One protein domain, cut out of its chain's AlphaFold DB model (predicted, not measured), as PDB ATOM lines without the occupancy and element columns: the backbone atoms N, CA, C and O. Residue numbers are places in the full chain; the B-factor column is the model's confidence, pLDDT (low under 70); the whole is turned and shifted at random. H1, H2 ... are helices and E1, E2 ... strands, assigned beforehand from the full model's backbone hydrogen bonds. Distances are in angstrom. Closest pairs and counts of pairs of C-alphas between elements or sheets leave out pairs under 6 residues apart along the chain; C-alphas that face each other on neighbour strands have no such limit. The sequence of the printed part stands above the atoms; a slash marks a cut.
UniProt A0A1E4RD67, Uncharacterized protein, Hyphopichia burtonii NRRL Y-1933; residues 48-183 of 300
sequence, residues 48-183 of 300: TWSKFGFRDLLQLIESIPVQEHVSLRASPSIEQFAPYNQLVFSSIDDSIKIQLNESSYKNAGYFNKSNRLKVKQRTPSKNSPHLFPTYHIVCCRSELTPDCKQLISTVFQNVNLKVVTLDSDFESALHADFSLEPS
ATOM      1  N   THR A  48     186.467 170.657 185.367       77.19
ATOM      2  CA  THR A  48     185.210 170.452 184.665       77.19
ATOM      3  C   THR A  48     184.231 169.816 185.637       77.19
ATOM      4  O   THR A  48     184.586 168.897 186.366       77.19
ATOM      5  N   TRP A  49     182.998 170.292 185.634       84.06
ATOM      6  CA  TRP A  49     181.895 169.809 186.447       84.06
ATOM      7  C   TRP A  49     180.771 169.346 185.533       84.06
ATOM      8  O   TRP A  49     180.517 169.953 184.492       84.06
ATOM      9  N   SER A  50     180.070 168.283 185.904       86.25
ATOM     10  CA  SER A  50     179.011 167.720 185.073       86.25
ATOM     11  C   SER A  50     177.823 167.236 185.882       86.25
ATOM     12  O   SER A  50     177.967 166.813 187.027       86.25
ATOM     13  N   LYS A  51     176.643 167.263 185.260       87.56
ATOM     14  CA  LYS A  51     175.431 166.648 185.802       87.56
ATOM     15  C   LYS A  51     174.493 166.209 184.690       87.56
ATOM     16  O   LYS A  51     174.183 166.979 183.782       87.56
ATOM     17  N   PHE A  52     174.012 164.976 184.787       83.69
ATOM     18  CA  PHE A  52     172.961 164.457 183.920       83.69
ATOM     19  C   PHE A  52     171.588 164.809 184.494       83.69
ATOM     20  O   PHE A  52     171.353 164.666 185.693       83.69
ATOM     21  N   GLY A  53     170.676 165.265 183.639       83.69
ATOM     22  CA  GLY A  53     169.313 165.607 184.040       83.69
ATOM     23  C   GLY A  53     169.206 166.837 184.952       83.69
ATOM     24  O   GLY A  53     168.394 166.865 185.879       83.69
ATOM     25  N   PHE A  54     170.044 167.847 184.725       86.25
ATOM     26  CA  PHE A  54     169.976 169.127 185.423       86.25
ATOM     27  C   PHE A  54     168.758 169.944 184.967       86.25
ATOM     28  O   PHE A  54     168.452 169.970 183.774       86.25
ATOM     29  N   ARG A  55     168.069 170.614 185.902       88.25
ATOM     30  CA  ARG A  55     166.787 171.299 185.639       88.25
ATOM     31  C   ARG A  55     166.813 172.817 185.823       88.25
ATOM     32  O   ARG A  55     166.010 173.510 185.205       88.25
ATOM     33  N   ASP A  56     167.772 173.341 186.578       89.12
ATOM     34  CA  ASP A  56     167.792 174.746 187.007       89.12
ATOM     35  C   ASP A  56     168.755 175.604 186.162       89.12
ATOM     36  O   ASP A  56     169.491 176.449 186.668       89.12
ATOM     37  N   LEU A  57     168.772 175.384 184.838       91.88
ATOM     38  CA  LEU A  57     169.741 175.994 183.911       91.88
ATOM     39  C   LEU A  57     169.732 177.526 183.928       91.88
ATOM     40  O   LEU A  57     170.795 178.143 183.934       91.88
ATOM     41  N   LEU A  58     168.550 178.143 183.944       91.19
ATOM     42  CA  LEU A  58     168.439 179.604 184.002       91.19
ATOM     43  C   LEU A  58     168.954 180.164 185.323       91.19
ATOM     44  O   LEU A  58     169.705 181.133 185.304       91.19
ATOM     45  N   GLN A  59     168.587 179.537 186.441       91.25
ATOM     46  CA  GLN A  59     169.047 179.953 187.762       91.25
ATOM     47  C   GLN A  59     170.573 179.867 187.855       91.25
ATOM     48  O   GLN A  59     171.205 180.796 188.349       91.25
ATOM     49  N   LEU A  60     171.168 178.801 187.311       91.62
ATOM     50  CA  LEU A  60     172.619 178.668 187.234       91.62
ATOM     51  C   LEU A  60     173.247 179.801 186.409       91.62
ATOM     52  O   LEU A  60     174.137 180.482 186.910       91.62
ATOM     53  N   ILE A  61     172.767 180.058 185.185       90.69
ATOM     54  CA  ILE A  61     173.280 181.145 184.325       90.69
ATOM     55  C   ILE A  61     173.183 182.513 185.027       90.69
ATOM     56  O   ILE A  61     174.101 183.333 184.953       90.69
ATOM     57  N   GLU A  62     172.070 182.775 185.710       89.56
ATOM     58  CA  GLU A  62     171.842 184.027 186.437       89.56
ATOM     59  C   GLU A  62     172.726 184.152 187.689       89.56
ATOM     60  O   GLU A  62     173.100 185.267 188.042       89.56
ATOM     61  N   SER A  63     173.117 183.034 188.311       88.94
ATOM     62  CA  SER A  63     173.986 183.014 189.499       88.94
ATOM     63  C   SER A  63     175.476 183.231 189.213       88.94
ATOM     64  O   SER A  63     176.219 183.563 190.132       88.94
ATOM     65  N   ILE A  64     175.924 183.064 187.962       88.06
ATOM     66  CA  ILE A  64     177.346 183.166 187.603       88.06
ATOM     67  C   ILE A  64     177.850 184.610 187.762       88.06
ATOM     68  O   ILE A  64     177.282 185.528 187.174       88.06
ATOM     69  N   PRO A  65     178.935 184.881 188.484       80.44
ATOM     70  CA  PRO A  65     179.451 186.243 188.602       80.44
ATOM     71  C   PRO A  65     179.989 186.794 187.267       80.44
ATOM     72  O   PRO A  65     180.556 186.079 186.446       80.44
ATOM     73  N   VAL A  66     179.793 188.096 187.014       70.94
ATOM     74  CA  VAL A  66     180.166 188.762 185.738       70.94
ATOM     75  C   VAL A  66     181.681 188.752 185.490       70.94
ATOM     76  O   VAL A  66     182.116 188.821 184.347       70.94
ATOM     77  N   GLN A  67     182.489 188.699 186.550       67.00
ATOM     78  CA  GLN A  67     183.947 188.846 186.474       67.00
ATOM     79  C   GLN A  67     184.699 187.513 186.402       67.00
ATOM     80  O   GLN A  67     185.922 187.511 186.296       67.00
ATOM     81  N   GLU A  68     183.992 186.387 186.459       71.12
ATOM     82  CA  GLU A  68     184.621 185.071 186.531       71.12
ATOM     83  C   GLU A  68     184.800 184.441 185.154       71.12
ATOM     84  O   GLU A  68     184.121 184.801 184.195       71.12
ATOM     85  N   HIS A  69     185.707 183.468 185.049       77.62
ATOM     86  CA  HIS A  69     185.913 182.662 183.844       77.62
ATOM     87  C   HIS A  69     185.102 181.365 183.933       77.62
ATOM     88  O   HIS A  69     185.648 180.291 184.183       77.62
ATOM     89  N   VAL A  70     183.793 181.477 183.709       83.50
ATOM     90  CA  VAL A  70     182.850 180.360 183.712       83.50
ATOM     91  C   VAL A  70     182.281 180.160 182.316       83.50
ATOM     92  O   VAL A  70     181.791 181.075 181.654       83.50
ATOM     93  N   SER A  71     182.324 178.924 181.847       86.19
ATOM     94  CA  SER A  71     181.647 178.513 180.625       86.19
ATOM     95  C   SER A  71     180.805 177.287 180.901       86.19
ATOM     96  O   SER A  71     181.246 176.356 181.566       86.19
ATOM     97  N   LEU A  72     179.589 177.261 180.372       90.00
ATOM     98  CA  LEU A  72     178.701 176.110 180.494       90.00
ATOM     99  C   LEU A  72     178.154 175.690 179.141       90.00
ATOM    100  O   LEU A  72     177.958 176.496 178.232       90.00
ATOM    101  N   ARG A  73     177.914 174.392 179.030       89.50
ATOM    102  CA  ARG A  73     177.311 173.731 177.888       89.50
ATOM    103  C   ARG A  73     176.189 172.856 178.405       89.50
ATOM    104  O   ARG A  73     176.397 172.035 179.293       89.50
ATOM    105  N   ALA A  74     175.013 173.023 177.828       90.44
ATOM    106  CA  ALA A  74     173.834 172.250 178.154       90.44
ATOM    107  C   ALA A  74     173.247 171.646 176.880       90.44
ATOM    108  O   ALA A  74     172.977 172.358 175.910       90.44
ATOM    109  N   SER A  75     173.011 170.339 176.908       89.81
ATOM    110  CA  SER A  75     172.330 169.609 175.836       89.81
ATOM    111  C   SER A  75     171.122 168.880 176.421       89.81
ATOM    112  O   SER A  75     171.252 168.318 177.507       89.81
ATOM    113  N   PRO A  76     169.946 168.857 175.770       85.44
ATOM    114  CA  PRO A  76     168.788 168.139 176.298       85.44
ATOM    115  C   PRO A  76     169.108 166.660 176.550       85.44
ATOM    116  O   PRO A  76     169.696 166.002 175.695       85.44
ATOM    117  N   SER A  77     168.697 166.119 177.700       80.19
ATOM    118  CA  SER A  77     168.984 164.718 178.066       80.19
ATOM    119  C   SER A  77     168.234 163.689 177.210       80.19
ATOM    120  O   SER A  77     168.558 162.508 177.240       80.19
ATOM    121  N   ILE A  78     167.209 164.115 176.466       72.19
ATOM    122  CA  ILE A  78     166.400 163.239 175.616       72.19
ATOM    123  C   ILE A  78     167.060 163.137 174.234       72.19
ATOM    124  O   ILE A  78     167.083 164.113 173.482       72.19
ATOM    125  N   GLU A  79     167.539 161.940 173.881       56.78
ATOM    126  CA  GLU A  79     168.304 161.648 172.653       56.78
ATOM    127  C   GLU A  79     167.628 162.118 171.355       56.78
ATOM    128  O   GLU A  79     168.307 162.575 170.439       56.78
ATOM    129  N   GLN A  80     166.291 162.103 171.284       53.66
ATOM    130  CA  GLN A  80     165.538 162.574 170.109       53.66
ATOM    131  C   GLN A  80     165.747 164.070 169.801       53.66
ATOM    132  O   GLN A  80     165.525 164.507 168.673       53.66
ATOM    133  N   PHE A  81     166.189 164.857 170.786       52.03
ATOM    134  CA  PHE A  81     166.510 166.279 170.649       52.03
ATOM    135  C   PHE A  81     168.024 166.559 170.687       52.03
ATOM    136  O   PHE A  81     168.453 167.661 170.336       52.03
ATOM    137  N   ALA A  82     168.824 165.575 171.105       51.16
ATOM    138  CA  ALA A  82     170.199 165.748 171.558       51.16
ATOM    139  C   ALA A  82     171.259 166.062 170.486       51.16
ATOM    140  O   ALA A  82     172.148 166.844 170.809       51.16
ATOM    141  N   PRO A  83     171.229 165.551 169.236       57.94
ATOM    142  CA  PRO A  83     172.398 165.721 168.369       57.94
ATOM    143  C   PRO A  83     172.591 167.154 167.849       57.94
ATOM    144  O   PRO A  83     173.611 167.443 167.236       57.94
ATOM    145  N   TYR A  84     171.634 168.063 168.078       72.75
ATOM    146  CA  TYR A  84     171.660 169.397 167.466       72.75
ATOM    147  C   TYR A  84     171.178 170.539 168.364       72.75
ATOM    148  O   TYR A  84     171.408 171.697 168.008       72.75
ATOM    149  N   ASN A  85     170.498 170.246 169.479       85.44
ATOM    150  CA  ASN A  85     170.096 171.274 170.431       85.44
ATOM    151  C   ASN A  85     171.186 171.468 171.475       85.44
ATOM    152  O   ASN A  85     171.507 170.544 172.218       85.44
ATOM    153  N   GLN A  86     171.703 172.681 171.566       90.44
ATOM    154  CA  GLN A  86     172.787 173.005 172.478       90.44
ATOM    155  C   GLN A  86     172.619 174.436 172.965       90.44
ATOM    156  O   GLN A  86     172.253 175.325 172.197       90.44
ATOM    157  N   LEU A  87     172.899 174.660 174.240       92.31
ATOM    158  CA  LEU A  87     173.078 175.982 174.808       92.31
ATOM    159  C   LEU A  87     174.512 176.079 175.306       92.31
ATOM    160  O   LEU A  87     174.969 175.223 176.059       92.31
ATOM    161  N   VAL A  88     175.213 177.125 174.887       90.00
ATOM    162  CA  VAL A  88     176.538 177.477 175.386       90.00
ATOM    163  C   VAL A  88     176.448 178.858 176.010       90.00
ATOM    164  O   VAL A  88     175.977 179.789 175.358       90.00
ATOM    165  N   PHE A  89     176.896 178.993 177.252       90.50
ATOM    166  CA  PHE A  89     177.095 180.288 177.890       90.50
ATOM    167  C   PHE A  89     178.567 180.482 178.246       90.50
ATOM    168  O   PHE A  89     179.249 179.530 178.627       90.50
ATOM    169  N   SER A  90     179.035 181.716 178.100       86.12
ATOM    170  CA  SER A  90     180.379 182.159 178.451       86.12
ATOM    171  C   SER A  90     180.264 183.483 179.200       86.12
ATOM    172  O   SER A  90     179.703 184.446 178.680       86.12
ATOM    173  N   SER A  91     180.797 183.544 180.419       85.81
ATOM    174  CA  SER A  91     180.848 184.782 181.203       85.81
ATOM    175  C   SER A  91     181.869 185.783 180.651       85.81
ATOM    176  O   SER A  91     181.704 186.979 180.857       85.81
ATOM    177  N   ILE A  92     182.876 185.320 179.893       78.81
ATOM    178  CA  ILE A  92     183.946 186.158 179.314       78.81
ATOM    179  C   ILE A  92     183.372 187.243 178.396       78.81
ATOM    180  O   ILE A  92     183.838 188.380 178.396       78.81
ATOM    181  N   ASP A  93     182.376 186.878 177.590       79.75
ATOM    182  CA  ASP A  93     181.682 187.768 176.658       79.75
ATOM    183  C   ASP A  93     180.200 187.963 177.023       79.75
ATOM    184  O   ASP A  93     179.438 188.505 176.223       79.75
ATOM    185  N   ASP A  94     179.802 187.509 178.220       85.25
ATOM    186  CA  ASP A  94     178.421 187.434 178.730       85.25
ATOM    187  C   ASP A  94     177.424 186.860 177.702       85.25
ATOM    188  O   ASP A  94     176.240 187.207 177.696       85.25
ATOM    189  N   SER A  95     177.899 185.989 176.802       87.19
ATOM    190  CA  SER A  95     177.129 185.522 175.654       87.19
ATOM    191  C   SER A  95     176.430 184.195 175.925       87.19
ATOM    192  O   SER A  95     176.978 183.272 176.527       87.19
ATOM    193  N   ILE A  96     175.205 184.088 175.421       90.19
ATOM    194  CA  ILE A  96     174.388 182.880 175.381       90.19
ATOM    195  C   ILE A  96     174.144 182.549 173.911       90.19
ATOM    196  O   ILE A  96     173.524 183.313 173.166       90.19
ATOM    197  N   LYS A  97     174.635 181.387 173.489       90.62
ATOM    198  CA  LYS A  97     174.501 180.849 172.136       90.62
ATOM    199  C   LYS A  97     173.600 179.624 172.202       90.62
ATOM    200  O   LYS A  97     173.950 178.630 172.830       90.62
ATOM    201  N   ILE A  98     172.439 179.700 171.560       90.50
ATOM    202  CA  ILE A  98     171.461 178.613 171.502       90.50
ATOM    203  C   ILE A  98     171.397 178.101 170.071       90.50
ATOM    204  O   ILE A  98     171.066 178.847 169.146       90.50
ATOM    205  N   GLN A  99     171.676 176.818 169.902       89.50
ATOM    206  CA  GLN A  99     171.450 176.078 168.674       89.50
ATOM    207  C   GLN A  99     170.215 175.200 168.849       89.50
ATOM    208  O   GLN A  99     170.084 174.498 169.852       89.50
ATOM    209  N   LEU A 100     169.315 175.236 167.870       87.81
ATOM    210  CA  LEU A 100     168.113 174.412 167.825       87.81
ATOM    211  C   LEU A 100     168.028 173.659 166.498       87.81
ATOM    212  O   LEU A 100     168.318 174.211 165.434       87.81
ATOM    213  N   ASN A 101     167.546 172.423 166.544       85.25
ATOM    214  CA  ASN A 101     167.031 171.738 165.370       85.25
ATOM    215  C   ASN A 101     165.666 172.306 164.958       85.25
ATOM    216  O   ASN A 101     165.011 173.056 165.687       85.25
ATOM    217  N   GLU A 102     165.230 171.925 163.762       81.31
ATOM    218  CA  GLU A 102     163.974 172.392 163.192       81.31
ATOM    219  C   GLU A 102     162.748 172.038 164.037       81.31
ATOM    220  O   GLU A 102     161.880 172.890 164.227       81.31
ATOM    221  N   SER A 103     162.681 170.821 164.577       81.38
ATOM    222  CA  SER A 103     161.556 170.370 165.398       81.38
ATOM    223  C   SER A 103     161.436 171.188 166.679       81.38
ATOM    224  O   SER A 103     160.357 171.670 167.001       81.38
ATOM    225  N   SER A 104     162.538 171.408 167.391       83.50
ATOM    226  CA  SER A 104     162.565 172.202 168.614       83.50
ATOM    227  C   SER A 104     162.310 173.668 168.336       83.50
ATOM    228  O   SER A 104     161.556 174.273 169.083       83.50
ATOM    229  N   TYR A 105     162.834 174.227 167.243       80.94
ATOM    230  CA  TYR A 105     162.504 175.589 166.827       80.94
ATOM    231  C   TYR A 105     161.005 175.755 166.505       80.94
ATOM    232  O   TYR A 105     160.367 176.704 166.962       80.94
ATOM    233  N   LYS A 106     160.412 174.813 165.761       78.81
ATOM    234  CA  LYS A 106     158.985 174.836 165.399       78.81
ATOM    235  C   LYS A 106     158.064 174.573 166.588       78.81
ATOM    236  O   LYS A 106     157.057 175.258 166.715       78.81
ATOM    237  N   ASN A 107     158.411 173.628 167.459       76.44
ATOM    238  CA  ASN A 107     157.638 173.299 168.660       76.44
ATOM    239  C   ASN A 107     157.754 174.393 169.721       76.44
ATOM    240  O   ASN A 107     156.796 174.660 170.440       76.44
ATOM    241  N   ALA A 108     158.904 175.068 169.772       71.12
ATOM    242  CA  ALA A 108     159.085 176.280 170.550       71.12
ATOM    243  C   ALA A 108     158.114 177.386 170.100       71.12
ATOM    244  O   ALA A 108     157.726 178.183 170.944       71.12
ATOM    245  N   GLY A 109     157.684 177.394 168.823       57.12
ATOM    246  CA  GLY A 109     156.330 177.715 168.311       57.12
ATOM    247  C   GLY A 109     155.700 179.093 168.556       57.12
ATOM    248  O   GLY A 109     154.820 179.513 167.805       57.12
ATOM    249  N   TYR A 110     156.159 179.834 169.555       53.84
ATOM    250  CA  TYR A 110     155.573 181.075 170.048       53.84
ATOM    251  C   TYR A 110     156.470 182.290 169.776       53.84
ATOM    252  O   TYR A 110     155.999 183.424 169.813       53.84
ATOM    253  N   PHE A 111     157.734 182.071 169.407       56.38
ATOM    254  CA  PHE A 111     158.759 183.120 169.361       56.38
ATOM    255  C   PHE A 111     158.845 183.889 168.035       56.38
ATOM    256  O   PHE A 111     159.368 185.000 167.992       56.38
ATOM    257  N   ASN A 112     158.293 183.344 166.946       48.81
ATOM    258  CA  ASN A 112     158.355 183.980 165.622       48.81
ATOM    259  C   ASN A 112     157.259 185.047 165.408       48.81
ATOM    260  O   ASN A 112     157.294 185.793 164.436       48.81
ATOM    261  N   LYS A 113     156.269 185.143 166.310       49.41
ATOM    262  CA  LYS A 113     155.192 186.147 166.205       49.41
ATOM    263  C   LYS A 113     155.596 187.522 166.739       49.41
ATOM    264  O   LYS A 113     154.968 188.509 166.373       49.41
ATOM    265  N   SER A 114     156.618 187.598 167.595       50.91
ATOM    266  CA  SER A 114     157.021 188.843 168.255       50.91
ATOM    267  C   SER A 114     158.173 189.575 167.551       50.91
ATOM    268  O   SER A 114     158.392 190.744 167.853       50.91
ATOM    269  N   ASN A 115     158.897 188.945 166.609       54.69
ATOM    270  CA  ASN A 115     160.126 189.491 165.995       54.69
ATOM    271  C   ASN A 115     161.214 189.895 167.022       54.69
ATOM    272  O   ASN A 115     162.132 190.649 166.700       54.69
ATOM    273  N   ARG A 116     161.117 189.421 168.274       61.06
ATOM    274  CA  ARG A 116     161.971 189.870 169.390       61.06
ATOM    275  C   ARG A 116     163.278 189.096 169.515       61.06
ATOM    276  O   ARG A 116     164.233 189.631 170.069       61.06
ATOM    277  N   LEU A 117     163.344 187.870 168.997       69.62
ATOM    278  CA  LEU A 117     164.573 187.077 168.973       69.62
ATOM    279  C   LEU A 117     165.228 187.173 167.595       69.62
ATOM    280  O   LEU A 117     164.613 186.862 166.576       69.62
ATOM    281  N   LYS A 118     166.502 187.575 167.561       75.38
ATOM    282  CA  LYS A 118     167.318 187.527 166.343       75.38
ATOM    283  C   LYS A 118     167.720 186.076 166.083       75.38
ATOM    284  O   LYS A 118     168.663 185.572 166.689       75.38
ATOM    285  N   VAL A 119     166.991 185.407 165.194       80.88
ATOM    286  CA  VAL A 119     167.250 184.014 164.809       80.88
ATOM    287  C   VAL A 119     167.959 183.978 163.459       80.88
ATOM    288  O   VAL A 119     167.475 184.538 162.477       80.88
ATOM    289  N   LYS A 120     169.093 183.281 163.389       83.88
ATOM    290  CA  LYS A 120     169.797 182.992 162.136       83.88
ATOM    291  C   LYS A 120     169.612 181.524 161.776       83.88
ATOM    292  O   LYS A 120     170.144 180.642 162.447       83.88
ATOM    293  N   GLN A 121     168.893 181.258 160.692       83.25
ATOM    294  CA  GLN A 121     168.820 179.917 160.119       83.25
ATOM    295  C   GLN A 121     170.127 179.602 159.379       83.25
ATOM    296  O   GLN A 121     170.610 180.403 158.576       83.25
ATOM    297  N   ARG A 122     170.704 178.430 159.646       77.50
ATOM    298  CA  ARG A 122     171.815 177.860 158.886       77.50
ATOM    299  C   ARG A 122     171.308 176.643 158.128       77.50
ATOM    300  O   ARG A 122     171.029 175.597 158.714       77.50
ATOM    301  N   THR A 123     171.173 176.799 156.819       74.44
ATOM    302  CA  THR A 123     170.917 175.695 155.901       74.44
ATOM    303  C   THR A 123     172.233 174.997 155.555       74.44
ATOM    304  O   THR A 123     173.235 175.674 155.301       74.44
ATOM    305  N   PRO A 124     172.261 173.657 155.552       63.62
ATOM    306  CA  PRO A 124     173.446 172.922 155.150       63.62
ATOM    307  C   PRO A 124     173.768 173.154 153.674       63.62
ATOM    308  O   PRO A 124     172.909 173.517 152.865       63.62
ATOM    309  N   SER A 125     175.040 172.972 153.326       61.59
ATOM    310  CA  SER A 125     175.498 173.147 151.949       61.59
ATOM    311  C   SER A 125     174.846 172.123 151.013       61.59
ATOM    312  O   SER A 125     174.496 171.020 151.435       61.59
ATOM    313  N   LYS A 126     174.762 172.442 149.712       57.28
ATOM    314  CA  LYS A 126     174.268 171.505 148.682       57.28
ATOM    315  C   LYS A 126     175.012 170.160 148.668       57.28
ATOM    316  O   LYS A 126     174.454 169.175 148.203       57.28
ATOM    317  N   ASN A 127     176.238 170.118 149.191       48.56
ATOM    318  CA  ASN A 127     177.088 168.927 149.224       48.56
ATOM    319  C   ASN A 127     176.845 168.040 150.458       48.56
ATOM    320  O   ASN A 127     177.451 166.978 150.569       48.56
ATOM    321  N   SER A 128     175.960 168.449 151.373       50.62
ATOM    322  CA  SER A 128     175.622 167.696 152.588       50.62
ATOM    323  C   SER A 128     174.100 167.655 152.798       50.62
ATOM    324  O   SER A 128     173.606 168.132 153.820       50.62
ATOM    325  N   PRO A 129     173.328 167.101 151.841       52.38
ATOM    326  CA  PRO A 129     171.862 167.140 151.863       52.38
ATOM    327  C   PRO A 129     171.234 166.319 153.000       52.38
ATOM    328  O   PRO A 129     170.046 166.462 153.268       52.38
ATOM    329  N   HIS A 130     172.016 165.464 153.664       57.53
ATOM    330  CA  HIS A 130     171.579 164.668 154.814       57.53
ATOM    331  C   HIS A 130     171.562 165.453 156.133       57.53
ATOM    332  O   HIS A 130     171.025 164.965 157.123       57.53
ATOM    333  N   LEU A 131     172.162 166.647 156.165       63.69
ATOM    334  CA  LEU A 131     172.145 167.503 157.344       63.69
ATOM    335  C   LEU A 131     170.829 168.286 157.396       63.69
ATOM    336  O   LEU A 131     170.323 168.760 156.377       63.69
ATOM    337  N   PHE A 132     170.285 168.450 158.597       70.38
ATOM    338  CA  PHE A 132     169.070 169.227 158.823       70.38
ATOM    339  C   PHE A 132     169.403 170.707 159.069       70.38
ATOM    340  O   PHE A 132     170.478 171.020 159.590       70.38
ATOM    341  N   PRO A 133     168.508 171.646 158.710       76.38
ATOM    342  CA  PRO A 133     168.696 173.052 159.040       76.38
ATOM    343  C   PRO A 133     168.753 173.260 160.559       76.38
ATOM    344  O   PRO A 133     167.943 172.711 161.309       76.38
ATOM    345  N   THR A 134     169.692 174.099 160.997       83.69
ATOM    346  CA  THR A 134     169.827 174.512 162.402       83.69
ATOM    347  C   THR A 134     169.488 175.987 162.569       83.69
ATOM    348  O   THR A 134     169.667 176.800 161.659       83.69
ATOM    349  N   TYR A 135     168.981 176.346 163.741       85.81
ATOM    350  CA  TYR A 135     168.543 177.692 164.085       85.81
ATOM    351  C   TYR A 135     169.405 178.205 165.228       85.81
ATOM    352  O   TYR A 135     169.500 177.567 166.273       85.81
ATOM    353  N   HIS A 136     170.055 179.343 165.007       87.12
ATOM    354  CA  HIS A 136     171.024 179.923 165.929       87.12
ATOM    355  C   HIS A 136     170.462 181.204 166.527       87.12
ATOM    356  O   HIS A 136     170.022 182.091 165.792       87.12
ATOM    357  N   ILE A 137     170.509 181.307 167.848       87.69
ATOM    358  CA  ILE A 137     170.122 182.491 168.612       87.69
ATOM    359  C   ILE A 137     171.332 182.902 169.438       87.69
ATOM    360  O   ILE A 137     171.954 182.064 170.086       87.69
ATOM    361  N   VAL A 138     171.672 184.186 169.389       87.75
ATOM    362  CA  VAL A 138     172.747 184.765 170.197       87.75
ATOM    363  C   VAL A 138     172.170 185.949 170.954       87.75
ATOM    364  O   VAL A 138     171.582 186.843 170.342       87.75
ATOM    365  N   CYS A 139     172.323 185.939 172.270       87.75
ATOM    366  CA  CYS A 139     171.943 187.027 173.163       87.75
ATOM    367  C   CYS A 139     172.972 187.163 174.285       87.75
ATOM    368  O   CYS A 139     173.791 186.267 174.482       87.75
ATOM    369  N   CYS A 140     172.929 188.274 175.013       86.69
ATOM    370  CA  CYS A 140     173.683 188.424 176.253       86.69
ATOM    371  C   CYS A 140     172.783 188.127 177.451       86.69
ATOM    372  O   CYS A 140     171.558 188.277 177.365       86.69
ATOM    373  N   ARG A 141     173.369 187.739 178.583       86.38
ATOM    374  CA  ARG A 141     172.596 187.454 179.798       86.38
ATOM    375  C   ARG A 141     171.822 188.680 180.285       86.38
ATOM    376  O   ARG A 141     170.651 188.551 180.644       86.38
ATOM    377  N   SER A 142     172.427 189.869 180.218       81.69
ATOM    378  CA  SER A 142     171.759 191.143 180.534       81.69
ATOM    379  C   SER A 142     170.557 191.458 179.631       81.69
ATOM    380  O   SER A 142     169.705 192.265 179.994       81.69
ATOM    381  N   GLU A 143     170.468 190.822 178.459       82.31
ATOM    382  CA  GLU A 143     169.429 191.036 177.446       82.31
ATOM    383  C   GLU A 143     168.476 189.834 177.312       82.31
ATOM    384  O   GLU A 143     167.760 189.709 176.313       82.31
ATOM    385  N   LEU A 144     168.443 188.935 178.304       84.06
ATOM    386  CA  LEU A 144     167.533 187.790 178.313       84.06
ATOM    387  C   LEU A 144     166.070 188.245 178.346       84.06
ATOM    388  O   LEU A 144     165.471 188.472 179.401       84.06
ATOM    389  N   THR A 145     165.473 188.335 177.161       83.00
ATOM    390  CA  THR A 145     164.050 188.626 176.998       83.00
ATOM    391  C   THR A 145     163.192 187.508 177.608       83.00
ATOM    392  O   THR A 145     163.635 186.355 177.667       83.00
ATOM    393  N   PRO A 146     161.939 187.796 178.015       84.44
ATOM    394  CA  PRO A 146     161.009 186.767 178.490       84.44
ATOM    395  C   PRO A 146     160.862 185.600 177.504       84.44
ATOM    396  O   PRO A 146     160.846 184.442 177.912       84.44
ATOM    397  N   ASP A 147     160.860 185.914 176.207       82.44
ATOM    398  CA  ASP A 147     160.816 184.947 175.111       82.44
ATOM    399  C   ASP A 147     162.035 184.000 175.151       82.44
ATOM    400  O   ASP A 147     161.895 182.782 175.046       82.44
ATOM    401  N   CYS A 148     163.244 184.527 175.376       84.00
ATOM    402  CA  CYS A 148     164.452 183.708 175.492       84.00
ATOM    403  C   CYS A 148     164.434 182.825 176.751       84.00
ATOM    404  O   CYS A 148     164.739 181.634 176.677       84.00
ATOM    405  N   LYS A 149     164.012 183.370 177.898       88.06
ATOM    406  CA  LYS A 149     163.891 182.596 179.146       88.06
ATOM    407  C   LYS A 149     162.875 181.460 179.008       88.06
ATOM    408  O   LYS A 149     163.135 180.334 179.431       88.06
ATOM    409  N   GLN A 150     161.741 181.719 178.360       85.56
ATOM    410  CA  GLN A 150     160.745 180.686 178.089       85.56
ATOM    411  C   GLN A 150     161.293 179.606 177.149       85.56
ATOM    412  O   GLN A 150     161.089 178.418 177.407       85.56
ATOM    413  N   LEU A 151     162.016 179.989 176.091       86.81
ATOM    414  CA  LEU A 151     162.678 179.041 175.192       86.81
ATOM    415  C   LEU A 151     163.641 178.123 175.954       86.81
ATOM    416  O   LEU A 151     163.560 176.904 175.801       86.81
ATOM    417  N   ILE A 152     164.517 178.701 176.784       89.25
ATOM    418  CA  ILE A 152     165.478 177.940 177.589       89.25
ATOM    419  C   ILE A 152     164.726 176.975 178.509       89.25
ATOM    420  O   ILE A 152     164.986 175.778 178.483       89.25
ATOM    421  N   SER A 153     163.712 177.461 179.226       88.00
ATOM    422  CA  SER A 153     162.907 176.636 180.139       88.00
ATOM    423  C   SER A 153     162.153 175.500 179.438       88.00
ATOM    424  O   SER A 153     161.901 174.469 180.049       88.00
ATOM    425  N   THR A 154     161.774 175.682 178.169       86.25
ATOM    426  CA  THR A 154     160.984 174.700 177.408       86.25
ATOM    427  C   THR A 154     161.870 173.639 176.761       86.25
ATOM    428  O   THR A 154     161.580 172.449 176.841       86.25
ATOM    429  N   VAL A 155     162.952 174.055 176.095       87.19
ATOM    430  CA  VAL A 155     163.828 173.142 175.338       87.19
ATOM    431  C   VAL A 155     164.888 172.504 176.235       87.19
ATOM    432  O   VAL A 155     165.252 171.347 176.038       87.19
ATOM    433  N   PHE A 156     165.361 173.239 177.240       89.69
ATOM    434  CA  PHE A 156     166.447 172.850 178.140       89.69
ATOM    435  C   PHE A 156     165.939 172.622 179.571       89.69
ATOM    436  O   PHE A 156     166.643 172.887 180.539       89.69
ATOM    437  N   GLN A 157     164.711 172.103 179.707       87.56
ATOM    438  CA  GLN A 157     164.105 171.771 181.001       87.56
ATOM    439  C   GLN A 157     164.876 170.674 181.752       87.56
ATOM    440  O   GLN A 157     164.859 170.625 182.978       87.56
ATOM    441  N   ASN A 158     165.494 169.751 181.014       88.25
ATOM    442  CA  ASN A 158     166.265 168.644 181.561       88.25
ATOM    443  C   ASN A 158     167.489 168.412 180.674       88.25
ATOM    444  O   ASN A 158     167.339 167.997 179.517       88.25
ATOM    445  N   VAL A 159     168.678 168.723 181.186       90.06
ATOM    446  CA  VAL A 159     169.902 168.773 180.381       90.06
ATOM    447  C   VAL A 159     171.037 167.946 180.954       90.06
ATOM    448  O   VAL A 159     171.192 167.787 182.160       90.06
ATOM    449  N   ASN A 160     171.882 167.474 180.052       88.94
ATOM    450  CA  ASN A 160     173.242 167.077 180.352       88.94
ATOM    451  C   ASN A 160     174.070 168.362 180.376       88.94
ATOM    452  O   ASN A 160     174.256 169.010 179.343       88.94
ATOM    453  N   LEU A 161     174.477 168.760 181.576       89.50
ATOM    454  CA  LEU A 161     175.215 169.983 181.838       89.50
ATOM    455  C   LEU A 161     176.702 169.663 181.991       89.50
ATOM    456  O   LEU A 161     177.069 168.735 182.712       89.50
ATOM    457  N   LYS A 162     177.540 170.479 181.356       88.06
ATOM    458  CA  LYS A 162     178.985 170.548 181.566       88.06
ATOM    459  C   LYS A 162     179.342 171.997 181.884       88.06
ATOM    460  O   LYS A 162     179.017 172.887 181.103       88.06
ATOM    461  N   VAL A 163     179.986 172.235 183.017       86.75
ATOM    462  CA  VAL A 163     180.462 173.547 183.461       86.75
ATOM    463  C   VAL A 163     181.970 173.485 183.583       86.75
ATOM    464  O   VAL A 163     182.536 172.489 184.015       86.75
ATOM    465  N   VAL A 164     182.621 174.556 183.177       81.38
ATOM    466  CA  VAL A 164     184.052 174.753 183.295       81.38
ATOM    467  C   VAL A 164     184.243 176.074 184.015       81.38
ATOM    468  O   VAL A 164     183.699 177.089 183.579       81.38
ATOM    469  N   THR A 165     185.001 176.052 185.104       79.81
ATOM    470  CA  THR A 165     185.345 177.243 185.882       79.81
ATOM    471  C   THR A 165     186.827 177.213 186.246       79.81
ATOM    472  O   THR A 165     187.428 176.143 186.342       79.81
ATOM    473  N   LEU A 166     187.419 178.397 186.396       73.69
ATOM    474  CA  LEU A 166     188.729 178.593 187.029       73.69
ATOM    475  C   LEU A 166     188.608 179.168 188.448       73.69
ATOM    476  O   LEU A 166     189.624 179.419 189.092       73.69
ATOM    477  N   ASP A 167     187.383 179.438 188.894       75.88
ATOM    478  CA  ASP A 167     187.095 180.095 190.160       75.88
ATOM    479  C   ASP A 167     186.773 179.066 191.250       75.88
ATOM    480  O   ASP A 167     185.755 178.371 191.181       75.88
ATOM    481  N   SER A 168     187.640 178.989 192.262       74.88
ATOM    482  CA  SER A 168     187.511 178.072 193.397       74.88
ATOM    483  C   SER A 168     186.313 178.364 194.305       74.88
ATOM    484  O   SER A 168     185.786 177.447 194.941       74.88
ATOM    485  N   ASP A 169     185.874 179.620 194.382       78.81
ATOM    486  CA  ASP A 169     184.723 180.006 195.196       78.81
ATOM    487  C   ASP A 169     183.434 179.560 194.492       78.81
ATOM    488  O   ASP A 169     182.551 178.959 195.116       78.81
ATOM    489  N   PHE A 170     183.370 179.723 193.166       82.69
ATOM    490  CA  PHE A 170     182.248 179.227 192.369       82.69
ATOM    491  C   PHE A 170     182.189 177.693 192.301       82.69
ATOM    492  O   PHE A 170     181.100 177.119 192.306       82.69
ATOM    493  N   GLU A 171     183.331 176.996 192.311       82.75
ATOM    494  CA  GLU A 171     183.374 175.528 192.422       82.75
ATOM    495  C   GLU A 171     182.593 175.006 193.635       82.75
ATOM    496  O   GLU A 171     181.865 174.014 193.540       82.75
ATOM    497  N   SER A 172     182.716 175.691 194.773       82.50
ATOM    498  CA  SER A 172     182.015 175.307 195.997       82.50
ATOM    499  C   SER A 172     180.497 175.430 195.831       82.50
ATOM    500  O   SER A 172     179.763 174.539 196.260       82.50
ATOM    501  N   ALA A 173     180.026 176.476 195.141       85.44
ATOM    502  CA  ALA A 173     178.612 176.672 194.823       85.44
ATOM    503  C   ALA A 173     178.088 175.621 193.825       85.44
ATOM    504  O   ALA A 173     176.988 175.092 193.994       85.44
ATOM    505  N   LEU A 174     178.888 175.238 192.818       86.12
ATOM    506  CA  LEU A 174     178.527 174.180 191.862       86.12
ATOM    507  C   LEU A 174     178.216 172.852 192.560       86.12
ATOM    508  O   LEU A 174     177.257 172.169 192.190       86.12
ATOM    509  N   HIS A 175     178.988 172.505 193.588       82.62
ATOM    510  CA  HIS A 175     178.733 171.314 194.389       82.62
ATOM    511  C   HIS A 175     177.595 171.521 195.402       82.62
ATOM    512  O   HIS A 175     176.682 170.699 195.479       82.62
ATOM    513  N   ALA A 176     177.635 172.591 196.199       83.44
ATOM    514  CA  ALA A 176     176.708 172.788 197.315       83.44
ATOM    515  C   ALA A 176     175.278 173.118 196.861       83.44
ATOM    516  O   ALA A 176     174.326 172.508 197.352       83.44
ATOM    517  N   ASP A 177     175.133 174.029 195.899       84.94
ATOM    518  CA  ASP A 177     173.835 174.595 195.516       84.94
ATOM    519  C   ASP A 177     173.228 173.879 194.307       84.94
ATOM    520  O   ASP A 177     172.011 173.727 194.206       84.94
ATOM    521  N   PHE A 178     174.074 173.392 193.395       85.38
ATOM    522  CA  PHE A 178     173.629 172.780 192.139       85.38
ATOM    523  C   PHE A 178     173.883 171.266 192.063       85.38
ATOM    524  O   PHE A 178     173.377 170.591 191.152       85.38
ATOM    525  N   SER A 179     174.612 170.712 193.038       87.06
ATOM    526  CA  SER A 179     174.992 169.294 193.137       87.06
ATOM    527  C   SER A 179     175.631 168.749 191.858       87.06
ATOM    528  O   SER A 179     175.286 167.651 191.422       87.06
ATOM    529  N   LEU A 180     176.491 169.538 191.207       85.94
ATOM    530  CA  LEU A 180     177.332 169.043 190.120       85.94
ATOM    531  C   LEU A 180     178.464 168.188 190.689       85.94
ATOM    532  O   LEU A 180     178.977 168.447 191.777       85.94
ATOM    533  N   GLU A 181     178.891 167.207 189.902       84.31
ATOM    534  CA  GLU A 181     180.024 166.350 190.233       84.31
ATOM    535  C   GLU A 181     181.251 166.776 189.420       84.31
ATOM    536  O   GLU A 181     181.111 167.083 188.228       84.31
ATOM    537  N   PRO A 182     182.456 166.800 190.016       79.00
ATOM    538  CA  PRO A 182     183.671 167.056 189.261       79.00
ATOM    539  C   PRO A 182     183.871 165.929 188.240       79.00
ATOM    540  O   PRO A 182     183.906 164.747 188.580       79.00
ATOM    541  N   SER A 183     183.997 166.291 186.969       72.88
ATOM    542  CA  SER A 183     184.355 165.363 185.904       72.88
ATOM    543  C   SER A 183     185.829 164.986 186.034       72.88
ATOM    544  O   SER A 183     186.693 165.850 186.198       72.88
TER     545      SER A 183
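This is residues 48 to 183 of the 300 residues of an uncharacterized protein of Hyphopichia burtonii NRRL Y-1933 (UniProt A0A1E4RD67). One twisted sheet of seven strands forms a wall, with H2, H3 and H4 over one face and H1 beside H3, while the other face is bare. H4 lies near one end of the longest axis, and the long link from E5 to E6 reaches the other. The 136 printed residues run E1 H1 E2 E3 E4 H2 E5 E6 H3 E7 H4; the sheet's order is E1 E7 E2 E3 E4 E6 E5, its neighbours antiparallel. The class is mixed, helices and strands; the whole is compact, with a radius of gyration of the C-alphas of 15.3 A, and spans 47 by 29 by 24 A.

Find C-alpha 48 at (185.210, 170.452, 184.665), where E1, residues 48 to 54, begins. Read on to H1, residues 57 to 63, then E2, residues 70 to 76, 20.1 A long, and E3, residues 86 to 90. E4, residues 95 to 101, spans 19.9 A; H2 holds residues 102 to 108, E5 residues 119 to 122. E6, residues 134 to 140, runs 20.0 A to C-alpha 140 at (173.683, 188.424, 176.253). H3, residues 146 to 155, is 14.3 A long; E7, residues 159 to 165, is 18.5 A. H4, residues 168 to 176, ends at C-alpha 176, (176.708, 172.788, 197.315).

Begin with E2, E3 and E4, a meander, each strand the antiparallel neighbour of the one before: look for N 72 and O 89 at 2.9 A, and N 88 and O 97 at 2.8 A, within hydrogen-bond range. E4 and E6 are antiparallel neighbours, with N 98 and O 137 at 2.8 A, and E6 and E5, an edge strand, form a hairpin, with N 120 and O 136 at 2.8 A, both pairs within hydrogen-bond range. E2 and E7 are antiparallel neighbours, with N 73 and O 162 at 2.8 A, and E7 is also the antiparallel neighbour of edge strand E1, with N 51 and O 161 at 3.0 A, both pairs within hydrogen-bond range. E1, H1, E2 and E4, H2, E5 are split strand-helix-strand units, a further strand between the two, with right-handed crossovers. H3 is on the sheet at a height of 10.3 A, over E3. H3 touches H1, C-alphas of Leu 58 and Ile 152 being closest at 7.3 A, and H2, those of Ala 108 and Leu 151 at 6.5 A. H4, on the same face as H3, has a height over the sheet of 9.9 A and lies over E7. H1 only grazes the sheet. Each O i to N i+4 pair is within range in H1, H2 and H3; in H4, 3 of 5.

The farthest C-alphas, of Lys 126 and Ala 176, are 48.7 A apart. The printed part has no cut; the link E5 to E6 is long. Mean pLDDT of the printed part is 79.5, with residues 67, 79 to 83, 109 to 117 and 124 to 131 under 70.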